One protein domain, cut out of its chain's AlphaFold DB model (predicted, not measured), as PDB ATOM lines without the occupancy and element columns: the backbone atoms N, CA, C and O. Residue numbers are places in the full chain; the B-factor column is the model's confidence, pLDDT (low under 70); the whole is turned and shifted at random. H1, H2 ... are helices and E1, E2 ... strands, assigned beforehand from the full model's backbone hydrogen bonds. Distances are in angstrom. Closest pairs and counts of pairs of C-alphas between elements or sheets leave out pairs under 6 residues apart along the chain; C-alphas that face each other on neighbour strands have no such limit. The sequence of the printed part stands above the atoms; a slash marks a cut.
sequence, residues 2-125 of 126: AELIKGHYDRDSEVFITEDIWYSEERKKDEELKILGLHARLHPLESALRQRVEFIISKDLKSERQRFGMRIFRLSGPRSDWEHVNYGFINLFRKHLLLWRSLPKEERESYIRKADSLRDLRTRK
ATOM      1  N   ALA A   2     101.153  94.964 102.328       51.72
ATOM      2  CA  ALA A   2      99.708  94.974 102.597       51.72
ATOM      3  C   ALA A   2      99.294  95.852 103.799       51.72
ATOM      4  O   ALA A   2      98.323  96.582 103.688       51.72
ATOM      5  N   GLU A   3     100.052  95.853 104.902       53.50
ATOM      6  CA  GLU A   3      99.756  96.704 106.075       53.50
ATOM      7  C   GLU A   3      99.963  98.206 105.806       53.50
ATOM      8  O   GLU A   3      99.171  99.021 106.257       53.50
ATOM      9  N   LEU A   4     100.966  98.574 104.995       51.53
ATOM     10  CA  LEU A   4     101.138  99.954 104.520       51.53
ATOM     11  C   LEU A   4      99.919 100.374 103.691       51.53
ATOM     12  O   LEU A   4      99.333 101.418 103.934       51.53
ATOM     13  N   ILE A   5      99.516  99.525 102.747       56.34
ATOM     14  CA  ILE A   5      98.382  99.783 101.859       56.34
ATOM     15  C   ILE A   5      97.059  99.848 102.643       56.34
ATOM     16  O   ILE A   5      96.249 100.726 102.374       56.34
ATOM     17  N   LYS A   6      96.855  98.986 103.647       55.91
ATOM     18  CA  LYS A   6      95.679  99.017 104.532       55.91
ATOM     19  C   LYS A   6      95.655 100.248 105.437       55.91
ATOM     20  O   LYS A   6      94.610 100.870 105.556       55.91
ATOM     21  N   GLY A   7      96.793 100.632 106.017       50.03
ATOM     22  CA  GLY A   7      96.897 101.847 106.836       50.03
ATOM     23  C   GLY A   7      96.701 103.144 106.041       50.03
ATOM     24  O   GLY A   7      96.363 104.161 106.624       50.03
ATOM     25  N   HIS A   8      96.878 103.103 104.715       54.03
ATOM     26  CA  HIS A   8      96.656 104.230 103.789       54.03
ATOM     27  C   HIS A   8      95.342 104.097 102.996       54.03
ATOM     28  O   HIS A   8      95.112 104.818 102.021       54.03
ATOM     29  N   TYR A   9      94.514 103.125 103.384       46.53
ATOM     30  CA  TYR A   9      93.125 102.984 102.956       46.53
ATOM     31  C   TYR A   9      92.185 103.752 103.898       46.53
ATOM     32  O   TYR A   9      91.070 104.106 103.515       46.53
ATOM     33  N   ASP A  10      92.647 104.022 105.123       43.62
ATOM     34  CA  ASP A  10      91.992 104.922 106.062       43.62
ATOM     35  C   ASP A  10      92.272 106.379 105.663       43.62
ATOM     36  O   ASP A  10      93.359 106.706 105.182       43.62
ATOM     37  N   ARG A  11      91.285 107.264 105.817       42.16
ATOM     38  CA  ARG A  11      91.292 108.638 105.260       42.16
ATOM     39  C   ARG A  11      92.283 109.596 105.944       42.16
ATOM     40  O   ARG A  11      92.203 110.797 105.713       42.16
ATOM     41  N   ASP A  12      93.195 109.065 106.753       43.88
ATOM     42  CA  ASP A  12      94.043 109.790 107.704       43.88
ATOM     43  C   ASP A  12      95.547 109.487 107.531       43.88
ATOM     44  O   ASP A  12      96.351 109.685 108.440       43.88
ATOM     45  N   SER A  13      95.974 108.981 106.367       56.34
ATOM     46  CA  SER A  13      97.411 108.943 106.073       56.34
ATOM     47  C   SER A  13      97.922 110.348 105.780       56.34
ATOM     48  O   SER A  13      97.470 110.992 104.845       56.34
ATOM     49  N   GLU A  14      98.939 110.789 106.514       60.00
ATOM     50  CA  GLU A  14      99.556 112.111 106.350       60.00
ATOM     51  C   GLU A  14     100.262 112.314 104.990       60.00
ATOM     52  O   GLU A  14     100.634 113.437 104.649       60.00
ATOM     53  N   VAL A  15     100.486 111.245 104.206       65.25
ATOM     54  CA  VAL A  15     101.355 111.284 103.012       65.25
ATOM     55  C   VAL A  15     100.603 110.988 101.715       65.25
ATOM     56  O   VAL A  15     100.784 111.708 100.727       65.25
ATOM     57  N   PHE A  16      99.779 109.935 101.673       74.25
ATOM     58  CA  PHE A  16      99.000 109.592 100.479       74.25
ATOM     59  C   PHE A  16      97.781 108.723 100.792       74.25
ATOM     60  O   PHE A  16      97.820 107.876 101.679       74.25
ATOM     61  N   ILE A  17      96.737 108.862  99.980       78.44
ATOM     62  CA  ILE A  17      95.552 107.998 100.008       78.44
ATOM     63  C   ILE A  17      95.614 107.030  98.830       78.44
ATOM     64  O   ILE A  17      95.909 107.444  97.705       78.44
ATOM     65  N   THR A  18      95.324 105.752  99.078       81.94
ATOM     66  CA  THR A  18      95.206 104.740  98.017       81.94
ATOM     67  C   THR A  18      93.777 104.708  97.478       81.94
ATOM     68  O   THR A  18      92.841 104.462  98.229       81.94
ATOM     69  N   GLU A  19      93.604 104.961  96.181       81.88
ATOM     70  CA  GLU A  19      92.290 104.997  95.517       81.88
ATOM     71  C   GLU A  19      91.903 103.638  94.923       81.88
ATOM     72  O   GLU A  19      90.740 103.249  94.970       81.88
ATOM     73  N   ASP A  20      92.875 102.920  94.361       81.75
ATOM     74  CA  ASP A  20      92.667 101.635  93.693       81.75
ATOM     75  C   ASP A  20      93.954 100.804  93.735       81.75
ATOM     76  O   ASP A  20      95.052 101.363  93.805       81.75
ATOM     77  N   ILE A  21      93.821  99.477  93.705       85.19
ATOM     78  CA  ILE A  21      94.918  98.508  93.723       85.19
ATOM     79  C   ILE A  21      94.590  97.373  92.756       85.19
ATOM     80  O   ILE A  21      93.561  96.708  92.872       85.19
ATOM     81  N   TRP A  22      95.527  97.059  91.868       84.75
ATOM     82  CA  TRP A  22      95.417  95.929  90.950       84.75
ATOM     83  C   TRP A  22      96.682  95.083  90.954       84.75
ATOM     84  O   TRP A  22      97.758  95.492  91.386       84.75
ATOM     85  N   TYR A  23      96.537  93.867  90.440       87.00
ATOM     86  CA  TYR A  23      97.631  92.929  90.260       87.00
ATOM     87  C   TYR A  23      97.591  92.372  88.841       87.00
ATOM     88  O   TYR A  23      96.514  92.023  88.358       87.00
ATOM     89  N   SER A  24      98.753  92.290  88.201       85.38
ATOM     90  CA  SER A  24      98.935  91.741  86.858       85.38
ATOM     91  C   SER A  24     100.160  90.830  86.817       85.38
ATOM     92  O   SER A  24     101.155  91.078  87.503       85.38
ATOM     93  N   GLU A  25     100.097  89.795  85.986       90.31
ATOM     94  CA  GLU A  25     101.238  88.953  85.637       90.31
ATOM     95  C   GLU A  25     101.427  88.998  84.122       90.31
ATOM     96  O   GLU A  25     100.502  88.715  83.364       90.31
ATOM     97  N   GLU A  26     102.631  89.342  83.675       88.06
ATOM     98  CA  GLU A  26     102.994  89.318  82.264       88.06
ATOM     99  C   GLU A  26     104.139  88.331  82.066       88.06
ATOM    100  O   GLU A  26     105.190  88.439  82.698       88.06
ATOM    101  N   ARG A  27     103.959  87.374  81.156       86.50
ATOM    102  CA  ARG A  27     105.022  86.453  80.757       86.50
ATOM    103  C   ARG A  27     105.496  86.807  79.360       86.50
ATOM    104  O   ARG A  27     104.746  86.708  78.393       86.50
ATOM    105  N   LYS A  28     106.757  87.206  79.255       82.56
ATOM    106  CA  LYS A  28     107.476  87.366  77.992       82.56
ATOM    107  C   LYS A  28     108.388  86.163  77.786       82.56
ATOM    108  O   LYS A  28     108.662  85.409  78.714       82.56
ATOM    109  N   LYS A  29     108.859  85.988  76.550       80.00
ATOM    110  CA  LYS A  29     109.617  84.804  76.112       80.00
ATOM    111  C   LYS A  29     110.797  84.448  77.036       80.00
ATOM    112  O   LYS A  29     111.044  83.270  77.245       80.00
ATOM    113  N   ASP A  30     111.452  85.458  77.617       85.56
ATOM    114  CA  ASP A  30     112.627  85.310  78.488       85.56
ATOM    115  C   ASP A  30     112.472  85.988  79.871       85.56
ATOM    116  O   ASP A  30     113.427  86.038  80.646       85.56
ATOM    117  N   GLU A  31     111.296  86.533  80.198       87.75
ATOM    118  CA  GLU A  31     111.097  87.337  81.412       87.75
ATOM    119  C   GLU A  31     109.683  87.156  81.978       87.75
ATOM    120  O   GLU A  31     108.693  87.259  81.254       87.75
ATOM    121  N   GLU A  32     109.581  86.926  83.284       89.56
ATOM    122  CA  GLU A  32     108.313  86.932  84.018       89.56
ATOM    123  C   GLU A  32     108.197  88.214  84.838       89.56
ATOM    124  O   GLU A  32     109.075  88.521  85.645       89.56
ATOM    125  N   LEU A  33     107.106  88.952  84.653       90.06
ATOM    126  CA  LEU A  33     106.798  90.176  85.379       90.06
ATOM    127  C   LEU A  33     105.578  89.955  86.268       90.06
ATOM    128  O   LEU A  33     104.522  89.540  85.803       90.06
ATOM    129  N   LYS A  34     105.706  90.300  87.546       89.62
ATOM    130  CA  LYS A  34     104.583  90.442  88.476       89.62
ATOM    131  C   LYS A  34     104.470  91.902  88.861       89.62
ATOM    132  O   LYS A  34     105.445  92.484  89.336       89.62
ATOM    133  N   ILE A  35     103.301  92.485  88.645       89.94
ATOM    134  CA  ILE A  35     103.055  93.911  88.821       89.94
ATOM    135  C   ILE A  35     101.954  94.088  89.859       89.94
ATOM    136  O   ILE A  35     100.822  93.664  89.646       89.94
ATOM    137  N   LEU A  36     102.281  94.735  90.976       89.44
ATOM    138  CA  LEU A  36     101.301  95.275  91.914       89.44
ATOM    139  C   LEU A  36     101.184  96.772  91.646       89.44
ATOM    140  O   LEU A  36     102.128  97.521  91.901       89.44
ATOM    141  N   GLY A  37     100.048  97.197  91.114       90.62
ATOM    142  CA  GLY A  37      99.791  98.594  90.812       90.62
ATOM    143  C   GLY A  37      98.826  99.228  91.802       90.62
ATOM    144  O   GLY A  37      97.961  98.549  92.352       90.62
ATOM    145  N   LEU A  38      98.989 100.527  92.034       91.06
ATOM    146  CA  LEU A  38      98.040 101.327  92.792       91.06
ATOM    147  C   LEU A  38      97.870 102.732  92.206       91.06
ATOM    148  O   LEU A  38      98.798 103.308  91.630       91.06
ATOM    149  N   HIS A  39      96.686 103.296  92.406       90.62
ATOM    150  CA  HIS A  39      96.421 104.716  92.218       90.62
ATOM    151  C   HIS A  39      96.519 105.408  93.572       90.62
ATOM    152  O   HIS A  39      95.885 104.985  94.537       90.62
ATOM    153  N   ALA A  40      97.345 106.449  93.650       88.19
ATOM    154  CA  ALA A  40      97.558 107.225  94.859       88.19
ATOM    155  C   ALA A  40      97.259 108.703  94.623       88.19
ATOM    156  O   ALA A  40      97.661 109.287  93.610       88.19
ATOM    157  N   ARG A  41      96.636 109.320  95.622       87.31
ATOM    158  CA  ARG A  41      96.519 110.769  95.752       87.31
ATOM    159  C   ARG A  41      97.494 111.248  96.818       87.31
ATOM    160  O   ARG A  41      97.492 110.716  97.923       87.31
ATOM    161  N   LEU A  42      98.334 112.218  96.481       83.25
ATOM    162  CA  LEU A  42      99.356 112.750  97.384       83.25
ATOM    163  C   LEU A  42      98.806 113.917  98.216       83.25
ATOM    164  O   LEU A  42      97.951 114.665  97.741       83.25
ATOM    165  N   HIS A  43      99.303 114.078  99.444       75.25
ATOM    166  CA  HIS A  43      98.986 115.240 100.276       75.25
ATOM    167  C   HIS A  43      99.739 116.505  99.815       75.25
ATOM    168  O   HIS A  43     100.856 116.392  99.303       75.25
ATOM    169  N   PRO A  44      99.167 117.709 100.032       72.00
ATOM    170  CA  PRO A  44      97.823 117.967 100.566       72.00
ATOM    171  C   PRO A  44      96.732 117.615  99.541       72.00
ATOM    172  O   PRO A  44      96.925 117.813  98.346       72.00
ATOM    173  N   LEU A  45      95.575 117.110  99.987       62.41
ATOM    174  CA  LEU A  45      94.514 116.596  99.094       62.41
ATOM    175  C   LEU A  45      93.946 117.644  98.120       62.41
ATOM    176  O   LEU A  45      93.371 117.280  97.094       62.41
ATOM    177  N   GLU A  46      94.143 118.927  98.423       63.62
ATOM    178  CA  GLU A  46      93.778 120.065  97.576       63.62
ATOM    179  C   GLU A  46      94.697 120.233  96.353       63.62
ATOM    180  O   GLU A  46      94.312 120.857  95.370       63.62
ATOM    181  N   SER A  47      95.892 119.634  96.362       65.81
ATOM    182  CA  SER A  47      96.929 119.834  95.335       65.81
ATOM    183  C   SER A  47      96.650 119.149  93.987       65.81
ATOM    184  O   SER A  47      97.453 119.249  93.059       65.81
ATOM    185  N   ALA A  48      95.528 118.428  93.851       78.31
ATOM    186  CA  ALA A  48      95.175 117.629  92.670       78.31
ATOM    187  C   ALA A  48      96.293 116.671  92.186       78.31
ATOM    188  O   ALA A  48      96.260 116.199  91.044       78.31
ATOM    189  N   LEU A  49      97.273 116.353  93.041       87.56
ATOM    190  CA  LEU A  49      98.390 115.469  92.731       87.56
ATOM    191  C   LEU A  49      97.918 114.012  92.770       87.56
ATOM    192  O   LEU A  49      97.699 113.435  93.837       87.56
ATOM    193  N   ARG A  50      97.778 113.403  91.590       90.88
ATOM    194  CA  ARG A  50      97.476 111.973  91.448       90.88
ATOM    195  C   ARG A  50      98.593 111.272  90.710       90.88
ATOM    196  O   ARG A  50      99.178 111.816  89.769       90.88
ATOM    197  N   GLN A  51      98.852 110.038  91.107       93.19
ATOM    198  CA  GLN A  51      99.854 109.203  90.477       93.19
ATOM    199  C   GLN A  51      99.447 107.738  90.444       93.19
ATOM    200  O   GLN A  51      98.718 107.247  91.301       93.19
ATOM    201  N   ARG A  52      99.978 107.032  89.453       94.56
ATOM    202  CA  ARG A  52      99.974 105.577  89.385       94.56
ATOM    203  C   ARG A  52     101.343 105.068  89.797       94.56
ATOM    204  O   ARG A  52     102.349 105.535  89.269       94.56
ATOM    205  N   VAL A  53     101.379 104.089  90.686       93.31
ATOM    206  CA  VAL A  53     102.613 103.451  91.148       93.31
ATOM    207  C   VAL A  53     102.528 101.972  90.821       93.31
ATOM    208  O   VAL A  53     101.539 101.324  91.137       93.31
ATOM    209  N   GLU A  54     103.563 101.438  90.188       93.56
ATOM    210  CA  GLU A  54     103.682 100.028  89.836       93.56
ATOM    211  C   GLU A  54     104.926  99.450  90.505       93.56
ATOM    212  O   GLU A  54     106.052  99.834  90.183       93.56
ATOM    213  N   PHE A  55     104.726  98.508  91.423       91.12
ATOM    214  CA  PHE A  55     105.786  97.663  91.958       91.12
ATOM    215  C   PHE A  55     105.951  96.451  91.060       91.12
ATOM    216  O   PHE A  55     105.005  95.694  90.854       91.12
ATOM    217  N   ILE A  56     107.155  96.266  90.537       91.62
ATOM    218  CA  ILE A  56     107.441  95.274  89.507       91.62
ATOM    219  C   ILE A  56     108.479  94.308  90.045       91.62
ATOM    220  O   ILE A  56     109.578  94.704  90.435       91.62
ATOM    221  N   ILE A  57     108.137  93.031  90.024       90.44
ATOM    222  CA  ILE A  57     109.074  91.939  90.224       90.44
ATOM    223  C   ILE A  57     109.318  91.334  88.853       90.44
ATOM    224  O   ILE A  57     108.404  90.777  88.257       90.44
ATOM    225  N   SER A  58     110.545  91.458  88.363       90.12
ATOM    226  CA  SER A  58     110.983  90.828  87.117       90.12
ATOM    227  C   SER A  58     111.884  89.647  87.437       90.12
ATOM    228  O   SER A  58     112.785  89.767  88.270       90.12
ATOM    229  N   LYS A  59     111.635  88.508  86.800       89.44
ATOM    230  CA  LYS A  59     112.479  87.319  86.861       89.44
ATOM    231  C   LYS A  59     112.979  87.017  85.457       89.44
ATOM    232  O   LYS A  59     112.191  86.704  84.570       89.44
ATOM    233  N   ASP A  60     114.289  87.112  85.281       88.62
ATOM    234  CA  ASP A  60     114.962  86.667  84.066       88.62
ATOM    235  C   ASP A  60     115.002  85.132  84.064       88.62
ATOM    236  O   ASP A  60     115.558  84.512  84.977       88.62
ATOM    237  N   LEU A  61     114.384  84.519  83.053       82.44
ATOM    238  CA  LEU A  61     114.271  83.064  82.947       82.44
ATOM    239  C   LEU A  61     115.587  82.383  82.548       82.44
ATOM    240  O   LEU A  61     115.720  81.178  82.736       82.44
ATOM    241  N   LYS A  62     116.556  83.133  82.015       85.06
ATOM    242  CA  LYS A  62     117.869  82.624  81.597       85.06
ATOM    243  C   LYS A  62     118.915  82.750  82.695       85.06
ATOM    244  O   LYS A  62     119.757  81.871  82.830       85.06
ATOM    245  N   SER A  63     118.895  83.852  83.447       83.81
ATOM    246  CA  SER A  63     119.912  84.133  84.472       83.81
ATOM    247  C   SER A  63     119.468  83.838  85.908       83.81
ATOM    248  O   SER A  63     120.258  84.038  86.829       83.81
ATOM    249  N   GLU A  64     118.210  83.424  86.108       76.50
ATOM    250  CA  GLU A  64     117.536  83.281  87.412       76.50
ATOM    251  C   GLU A  64     117.609  84.535  88.305       76.50
ATOM    252  O   GLU A  64     117.274  84.507  89.492       76.50
ATOM    253  N   ARG A  65     118.018  85.680  87.746       82.00
ATOM    254  CA  ARG A  65     118.109  86.934  88.484       82.00
ATOM    255  C   ARG A  65     116.721  87.525  88.642       82.00
ATOM    256  O   ARG A  65     116.012  87.773  87.668       82.00
ATOM    257  N   GLN A  66     116.380  87.831  89.886       83.81
ATOM    258  CA  GLN A  66     115.173  88.567  90.221       83.81
ATOM    259  C   GLN A  66     115.519  90.031  90.491       83.81
ATOM    260  O   GLN A  66     116.420  90.333  91.276       83.81
ATOM    261  N   ARG A  67     114.800  90.954  89.852       87.44
ATOM    262  CA  ARG A  67     114.911  92.392  90.114       87.44
ATOM    263  C   ARG A  67     113.586  92.935  90.613       87.44
ATOM    264  O   ARG A  67     112.522  92.567  90.120       87.44
ATOM    265  N   PHE A  68     113.690  93.859  91.558       87.50
ATOM    266  CA  PHE A  68     112.572  94.633  92.073       87.50
ATOM    267  C   PHE A  68     112.697  96.063  91.558       87.50
ATOM    268  O   PHE A  68     113.752  96.681  91.688       87.50
ATOM    269  N   GLY A  69     111.626  96.574  90.967       90.75
ATOM    270  CA  GLY A  69     111.539  97.929  90.447       90.75
ATOM    271  C   GLY A  69     110.265  98.619  90.909       90.75
ATOM    272  O   GLY A  69     109.294  97.974  91.302       90.75
ATOM    273  N   MET A  70     110.275  99.944  90.842       91.12
ATOM    274  CA  MET A  70     109.099 100.778  91.049       91.12
ATOM    275  C   MET A  70     109.012 101.762  89.886       91.12
ATOM    276  O   MET A  70     109.993 102.443  89.585       91.12
ATOM    277  N   ARG A  71     107.856 101.831  89.226       94.00
ATOM    278  CA  ARG A  71     107.548 102.863  88.230       94.00
ATOM    279  C   ARG A  71     106.476 103.773  88.792       94.00
ATOM    280  O   ARG A  71     105.505 103.293  89.366       94.00
ATOM    281  N   ILE A  72     106.654 105.076  88.626       94.25
ATOM    282  CA  ILE A  72     105.697 106.072  89.097       94.25
ATOM    283  C   ILE A  72     105.330 106.965  87.920       94.25
ATOM    284  O   ILE A  72     106.203 107.530  87.263       94.25
ATOM    285  N   PHE A  73     104.035 107.078  87.657       94.25
ATOM    286  CA  PHE A  73     103.475 107.882  86.583       94.25
ATOM    287  C   PHE A  73     102.646 109.001  87.202       94.25
ATOM    288  O   PHE A  73     101.659 108.734  87.888       94.25
ATOM    289  N   ARG A  74     103.021 110.257  86.943       94.31
ATOM    290  CA  ARG A  74     102.173 111.410  87.265       94.31
ATOM    291  C   ARG A  74     100.918 111.354  86.396       94.31
ATOM    292  O   ARG A  74     101.030 111.335  85.173       94.31
ATOM    293  N   LEU A  75      99.747 111.355  87.026       93.50
ATOM    294  CA  LEU A  75      98.456 111.397  86.337       93.50
ATOM    295  C   LEU A  75      97.908 112.826  86.268       93.50
ATOM    296  O   LEU A  75      97.334 113.211  85.254       93.50
ATOM    297  N   SER A  76      98.113 113.627  87.317       92.19
ATOM    298  CA  SER A  76      97.648 115.017  87.375       92.19
ATOM    299  C   SER A  76      98.479 115.886  88.324       92.19
ATOM    300  O   SER A  76      99.289 115.377  89.100       92.19
ATOM    301  N   GLY A  77      98.259 117.203  88.244       89.06
ATOM    302  CA  GLY A  77      98.872 118.216  89.107       89.06
ATOM    303  C   GLY A  77     100.213 118.773  88.593       89.06
ATOM    304  O   GLY A  77     100.770 118.233  87.627       89.06
ATOM    305  N   PRO A  78     100.729 119.874  89.174       90.38
ATOM    306  CA  PRO A  78     101.960 120.521  88.719       90.38
ATOM    307  C   PRO A  78     103.174 119.600  88.842       90.38
ATOM    308  O   PRO A  78     103.326 118.860  89.812       90.38
ATOM    309  N   ARG A  79     104.063 119.631  87.842       89.88
ATOM    310  CA  ARG A  79     105.232 118.743  87.812       89.88
ATOM    311  C   ARG A  79     106.219 119.038  88.945       89.88
ATOM    312  O   ARG A  79     106.701 118.087  89.545       89.88
ATOM    313  N   SER A  80     106.501 120.312  89.221       89.38
ATOM    314  CA  SER A  80     107.404 120.741  90.301       89.38
ATOM    315  C   SER A  80     106.960 120.194  91.655       89.38
ATOM    316  O   SER A  80     107.758 119.634  92.404       89.38
ATOM    317  N   ASP A  81     105.662 120.298  91.923       86.88
ATOM    318  CA  ASP A  81     105.063 119.906  93.195       86.88
ATOM    319  C   ASP A  81     105.018 118.383  93.300       86.88
ATOM    320  O   ASP A  81     105.371 117.813  94.331       86.88
ATOM    321  N   TRP A  82     104.672 117.710  92.196       90.69
ATOM    322  CA  TRP A  82     104.734 116.257  92.117       90.69
ATOM    323  C   TRP A  82     106.155 115.745  92.368       90.69
ATOM    324  O   TRP A  82     106.322 114.853  93.189       90.69
ATOM    325  N   GLU A  83     107.181 116.312  91.727       89.88
ATOM    326  CA  GLU A  83     108.577 115.911  91.951       89.88
ATOM    327  C   GLU A  83     108.973 116.089  93.423       89.88
ATOM    328  O   GLU A  83     109.523 115.158  94.014       89.88
ATOM    329  N   HIS A  84     108.624 117.223  94.040       88.12
ATOM    330  CA  HIS A  84     108.908 117.499  95.449       88.12
ATOM    331  C   HIS A  84     108.260 116.476  96.398       88.12
ATOM    332  O   HIS A  84     108.952 115.850  97.205       88.12
ATOM    333  N   VAL A  85     106.947 116.255  96.281       86.00
ATOM    334  CA  VAL A  85     106.212 115.337  97.169       86.00
ATOM    335  C   VAL A  85     106.590 113.875  96.904       86.00
ATOM    336  O   VAL A  85     106.637 113.054  97.828       86.00
ATOM    337  N   ASN A  86     106.936 113.532  95.661       88.56
ATOM    338  CA  ASN A  86     107.284 112.165  95.294       88.56
ATOM    339  C   ASN A  86     108.598 111.697  95.950       88.56
ATOM    340  O   ASN A  86     108.733 110.512  96.256       88.56
ATOM    341  N   TYR A  87     109.533 112.599  96.285       86.94
ATOM    342  CA  TYR A  87     110.691 112.238  97.120       86.94
ATOM    343  C   TYR A  87     110.265 111.696  98.494       86.94
ATOM    344  O   TYR A  87     110.791 110.675  98.950       86.94
ATOM    345  N   GLY A  88     109.289 112.344  99.140       85.31
ATOM    346  CA  GLY A  88     108.720 111.900 100.415       85.31
ATOM    347  C   GLY A  88     108.015 110.550 100.287       85.31
ATOM    348  O   GLY A  88     108.275 109.638 101.079       85.31
ATOM    349  N   PHE A  89     107.207 110.391  99.235       86.25
ATOM    350  CA  PHE A  89     106.531 109.137  98.901       86.25
ATOM    351  C   PHE A  89     107.530 107.979  98.737       86.25
ATOM    352  O   PHE A  89     107.451 106.977  99.449       86.25
ATOM    353  N   ILE A  90     108.539 108.131  97.873       89.56
ATOM    354  CA  ILE A  90     109.567 107.103  97.634       89.56
ATOM    355  C   ILE A  90     110.315 106.766  98.933       89.56
ATOM    356  O   ILE A  90     110.572 105.593  99.223       89.56
ATOM    357  N   ASN A  91     110.648 107.771  99.746       87.56
ATOM    358  CA  ASN A  91     111.347 107.565 101.012       87.56
ATOM    359  C   ASN A  91     110.508 106.764 102.023       87.56
ATOM    360  O   ASN A  91     111.056 105.918 102.732       87.56
ATOM    361  N   LEU A  92     109.191 106.981 102.073       85.44
ATOM    362  CA  LEU A  92     108.273 106.213 102.918       85.44
ATOM    363  C   LEU A  92     108.253 104.730 102.525       85.44
ATOM    364  O   LEU A  92     108.390 103.862 103.395       85.44
ATOM    365  N   PHE A  93     108.164 104.432 101.225       84.69
ATOM    366  CA  PHE A  93     108.256 103.056 100.724       84.69
ATOM    367  C   PHE A  93     109.617 102.432 101.026       84.69
ATOM    368  O   PHE A  93     109.685 101.297 101.498       84.69
ATOM    369  N   ARG A  94     110.708 103.184 100.841       86.12
ATOM    370  CA  ARG A  94     112.063 102.728 101.176       86.12
ATOM    371  C   ARG A  94     112.192 102.358 102.658       86.12
ATOM    372  O   ARG A  94     112.736 101.300 102.963       86.12
ATOM    373  N   LYS A  95     111.672 103.184 103.576       86.25
ATOM    374  CA  LYS A  95     111.646 102.879 105.021       86.25
ATOM    375  C   LYS A  95     110.866 101.593 105.309       86.25
ATOM    376  O   LYS A  95     111.366 100.733 106.025       86.25
ATOM    377  N   HIS A  96     109.697 101.415 104.693       82.00
ATOM    378  CA  HIS A  96     108.896 100.197 104.852       82.00
ATOM    379  C   HIS A  96     109.589  98.942 104.311       82.00
ATOM    380  O   HIS A  96     109.481  97.880 104.921       82.00
ATOM    381  N   LEU A  97     110.327  99.043 103.201       81.62
ATOM    382  CA  LEU A  97     111.121  97.931 102.668       81.62
ATOM    383  C   LEU A  97     112.294  97.569 103.588       81.62
ATOM    384  O   LEU A  97     112.574  96.387 103.783       81.62
ATOM    385  N   LEU A  98     112.956  98.565 104.187       83.69
ATOM    386  CA  LEU A  98     114.009  98.329 105.178       83.69
ATOM    387  C   LEU A  98     113.462  97.641 106.431       83.69
ATOM    388  O   LEU A  98     114.065  96.672 106.885       83.69
ATOM    389  N   LEU A  99     112.298  98.076 106.925       83.31
ATOM    390  CA  LEU A  99     111.600  97.400 108.022       83.31
ATOM    391  C   LEU A  99     111.268  95.951 107.656       83.31
ATOM    392  O   LEU A  99     111.548  95.036 108.420       83.31
ATOM    393  N   TRP A 100     110.749  95.713 106.449       79.62
ATOM    394  CA  TRP A 100     110.457  94.359 105.972       79.62
ATOM    395  C   TRP A 100     111.696  93.455 105.950       79.62
ATOM    396  O   TRP A 100     111.611  92.265 106.248       79.62
ATOM    397  N   ARG A 101     112.866  94.023 105.633       77.81
ATOM    398  CA  ARG A 101     114.147  93.313 105.670       77.81
ATOM    399  C   ARG A 101     114.612  93.000 107.095       77.81
ATOM    400  O   ARG A 101     115.326  92.012 107.268       77.81
ATOM    401  N   SER A 102     114.236  93.804 108.089       81.38
ATOM    402  CA  SER A 102     114.612  93.596 109.493       81.38
ATOM    403  C   SER A 102     113.660  92.686 110.273       81.38
ATOM    404  O   SER A 102     114.019  92.269 111.367       81.38
ATOM    405  N   LEU A 103     112.477  92.351 109.741       82.19
ATOM    406  CA  LEU A 103     111.519  91.464 110.420       82.19
ATOM    407  C   LEU A 103     112.124  90.076 110.711       82.19
ATOM    408  O   LEU A 103     112.865  89.571 109.864       82.19
ATOM    409  N   PRO A 104     111.785  89.407 111.826       84.25
ATOM    410  CA  PRO A 104     112.142  88.006 112.053       84.25
ATOM    411  C   PRO A 104     111.636  87.093 110.929       84.25
ATOM    412  O   PRO A 104     110.657  87.404 110.242       84.25
ATOM    413  N   LYS A 105     112.309  85.959 110.711       80.19
ATOM    414  CA  LYS A 105     111.961  85.025 109.628       80.19
ATOM    415  C   LYS A 105     110.531  84.500 109.798       80.19
ATOM    416  O   LYS A 105     109.781  84.434 108.829       80.19
ATOM    417  N   GLU A 106     110.153  84.210 111.033       81.31
ATOM    418  CA  GLU A 106     108.863  83.662 111.448       81.31
ATOM    419  C   GLU A 106     107.717  84.628 111.114       81.31
ATOM    420  O   GLU A 106     106.673  84.226 110.594       81.31
ATOM    421  N   GLU A 107     107.932  85.929 111.328       77.94
ATOM    422  CA  GLU A 107     106.962  86.959 110.956       77.94
ATOM    423  C   GLU A 107     106.827  87.092 109.439       77.94
ATOM    424  O   GLU A 107     105.709  87.143 108.920       77.94
ATOM    425  N   ARG A 108     107.946  87.090 108.701       76.50
ATOM    426  CA  ARG A 108     107.911  87.127 107.228       76.50
ATOM    427  C   ARG A 108     107.150  85.934 106.660       76.50
ATOM    428  O   ARG A 108     106.321  86.116 105.770       76.50
ATOM    429  N   GLU A 109     107.390  84.735 107.187       80.25
ATOM    430  CA  GLU A 109     106.670  83.525 106.785       80.25
ATOM    431  C   GLU A 109     105.167  83.632 107.054       80.25
ATOM    432  O   GLU A 109     104.369  83.240 106.204       80.25
ATOM    433  N   SER A 110     104.762  84.209 108.188       78.94
ATOM    434  CA  SER A 110     103.347  84.460 108.492       78.94
ATOM    435  C   SER A 110     102.684  85.356 107.438       78.94
ATOM    436  O   SER A 110     101.585  85.056 106.963       78.94
ATOM    437  N   TYR A 111     103.366  86.419 106.998       71.75
ATOM    438  CA  TYR A 111     102.865  87.275 105.918       71.75
ATOM    439  C   TYR A 111     102.791  86.555 104.566       71.75
ATOM    440  O   TYR A 111     101.821  86.762 103.836       71.75
ATOM    441  N   ILE A 112     103.768  85.702 104.237       75.62
ATOM    442  CA  ILE A 112     103.758  84.905 102.998       75.62
ATOM    443  C   ILE A 112     102.573  83.934 103.002       75.62
ATOM    444  O   ILE A 112     101.780  83.941 102.065       75.62
ATOM    445  N   ARG A 113     102.365  83.192 104.097       76.69
ATOM    446  CA  ARG A 113     101.239  82.249 104.228       76.69
ATOM    447  C   ARG A 113      99.881  82.940 104.097       76.69
ATOM    448  O   ARG A 113      98.970  82.398 103.478       76.69
ATOM    449  N   LYS A 114      99.737  84.148 104.658       75.44
ATOM    450  CA  LYS A 114      98.527  84.971 104.482       75.44
ATOM    451  C   LYS A 114      98.328  85.403 103.027       75.44
ATOM    452  O   LYS A 114      97.192  85.507 102.580       75.44
ATOM    453  N   ALA A 115      99.401  85.686 102.292       69.44
ATOM    454  CA  ALA A 115      99.301  86.035 100.878       69.44
ATOM    455  C   ALA A 115      98.870  84.828 100.028       69.44
ATOM    456  O   ALA A 115      97.998  84.978  99.173       69.44
ATOM    457  N   ASP A 116      99.416  83.641 100.305       70.38
ATOM    458  CA  ASP A 116      99.039  82.401  99.616       70.38
ATOM    459  C   ASP A 116      97.559  82.056  99.844       70.38
ATOM    460  O   ASP A 116      96.829  81.797  98.888       70.38
ATOM    461  N   SER A 117      97.071  82.169 101.086       67.19
ATOM    462  CA  SER A 117      95.658  81.903 101.391       67.19
ATOM    463  C   SER A 117      94.702  82.892 100.714       67.19
ATOM    464  O   SER A 117      93.634  82.502 100.239       67.19
ATOM    465  N   LEU A 118      95.089  84.168 100.610       63.25
ATOM    466  CA  LEU A 118      94.328  85.177  99.868       63.25
ATOM    467  C   LEU A 118      94.335  84.918  98.355       63.25
ATOM    468  O   LEU A 118      93.332  85.196  97.691       63.25
ATOM    469  N   ARG A 119      95.426  84.370  97.805       58.69
ATOM    470  CA  ARG A 119      95.506  83.981  96.390       58.69
ATOM    471  C   ARG A 119      94.514  82.865  96.071       58.69
ATOM    472  O   ARG A 119      93.762  82.983  95.105       58.69
ATOM    473  N   ASP A 120      94.456  81.843  96.919       54.78
ATOM    474  CA  ASP A 120      93.585  80.674  96.733       54.78
ATOM    475  C   ASP A 120      92.090  81.000  96.905       54.78
ATOM    476  O   ASP A 120      91.223  80.362  96.305       54.78
ATOM    477  N   LEU A 121      91.762  82.028  97.692       52.38
ATOM    478  CA  LEU A 121      90.392  82.536  97.828       52.38
ATOM    479  C   LEU A 121      89.914  83.289  96.578       52.38
ATOM    480  O   LEU A 121      88.722  83.264  96.269       52.38
ATOM    481  N   ARG A 122      90.823  83.952  95.850       46.03
ATOM    482  CA  ARG A 122      90.481  84.739  94.654       46.03
ATOM    483  C   ARG A 122      90.346  83.875  93.397       46.03
ATOM    484  O   ARG A 122      89.585  84.240  92.510       46.03
ATOM    485  N   THR A 123      91.018  82.724  93.341       47.56
ATOM    486  CA  THR A 123      90.929  81.761  92.225       47.56
ATOM    487  C   THR A 123      89.682  80.875  92.270       47.56
ATOM    488  O   THR A 123      89.266  80.382  91.231       47.56
ATOM    489  N   ARG A 124      89.038  80.701  93.435       38.84
ATOM    490  CA  ARG A 124      87.788  79.918  93.583       38.84
ATOM    491  C   ARG A 124      86.503  80.673  93.222       38.84
ATOM    492  O   ARG A 124      85.431  80.080  93.255       38.84
ATOM    493  N   LYS A 125      86.591  81.976  92.945       37.78
ATOM    494  CA  LYS A 125      85.445  82.848  92.621       37.78
ATOM    495  C   LYS A 125      85.383  83.271  91.144       37.78
ATOM    496  O   LYS A 125      84.595  84.159  90.827       37.78
TER     497      LYS A 125
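AT A GLANCE: This is residues 2 to 125 of the 126 residues of an uncharacterized protein of Candidatus Bathyarchaeota archaeon (UniProt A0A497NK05). A long, twisted sheet of four strands, E1 to E4, forms a wall, and the long helix H2 starts at one end of it and runs back slantwise over it. Short H1 only grazes the sheet beside E1, while H3 turns off from the far end of H2 at a steep tilt of 66 degrees and stays apart from the four strands, and residues 101 to 107 and 116 to 125 stick out. The printed part has 124 residues with three named helices and four named strands, in the order H1 E1 E2 E3 E4 H2 H3; the sheet runs E1, E2, E3, E4, antiparallel throughout, and the class is mixed, helices and strands. It is only just compact, close to loose, with a radius of gyration of the C-alphas of 16.2 A and spans of 43 by 35 by 33 A.

HOW THE PARTS SIT: H1, residues 2 to 7, only grazes the sheet with residues 5 to 7; its closest C-alpha pair with E1, residues 16 to 28, is Ile 5 and Thr 18, 7.0 A apart. E1 bends by 72 degrees at residue 19. E1, E2 (residues 31 to 42), E3 (residues 50 to 60) and E4 (residues 66 to 76) form a meander, each strand the antiparallel neighbour of the one before. In the hairpin E1 and E2, at 166 degrees, N 22 and O 37 are 2.9 A apart, within hydrogen-bond range. In the hairpin E2 and E3, at 164 degrees, N 36 and O 55 are within range at 2.9 A. In the hairpin E3 and E4, at 161 degrees, N 54 and O 71 are within range at 2.8 A. H2, residues 79 to 102, is on one face of the sheet, giving two layers, a sheet with a helix on one face. Its height over the sheet is 5.3 A, and it runs slantwise to the strands, at 46 degrees to E3 on the local plane. The closest C-alphas of E4 and H2 are those of Arg 74 and Trp 82, 7.3 A apart. H1 and H2 are close but not clearly touching, with the C-alphas of Leu 4 and His 96 closest at 7.8 A. H3, residues 105 to 123, is not on the sheet; it is close to H2 but not clearly touching, at a steep tilt of 66 degrees, opposite ways, with the C-alphas of Trp 100 and Arg 108 closest at 7.8 A. Every O i to N i+4 pair is within hydrogen-bond range in H1 and H3, and 19 of 20 in H2.

IN THESE COORDINATES: H1 begins at C-alpha 2, (99.708, 94.974, 102.597), and is 8.6 A long. From first to last C-alpha, E1 measures 32.7 A, E2 32.2 A, E3 31.6 A, E4 31.9 A, H2 34.5 A and H3 27.5 A. H2 begins at C-alpha 79, (105.232, 118.743, 87.812), and H3 ends at C-alpha 123, (90.929, 81.761, 92.225).

THE WHOLE: The C-alphas of Glu 46 and Lys 62 are the farthest apart, 47.3 A. The printed part has no cut and no long link. The mean pLDDT of the printed part is 78.7; residues 2 to 15, 45 to 47, 115 and 117 to 125 are under 70.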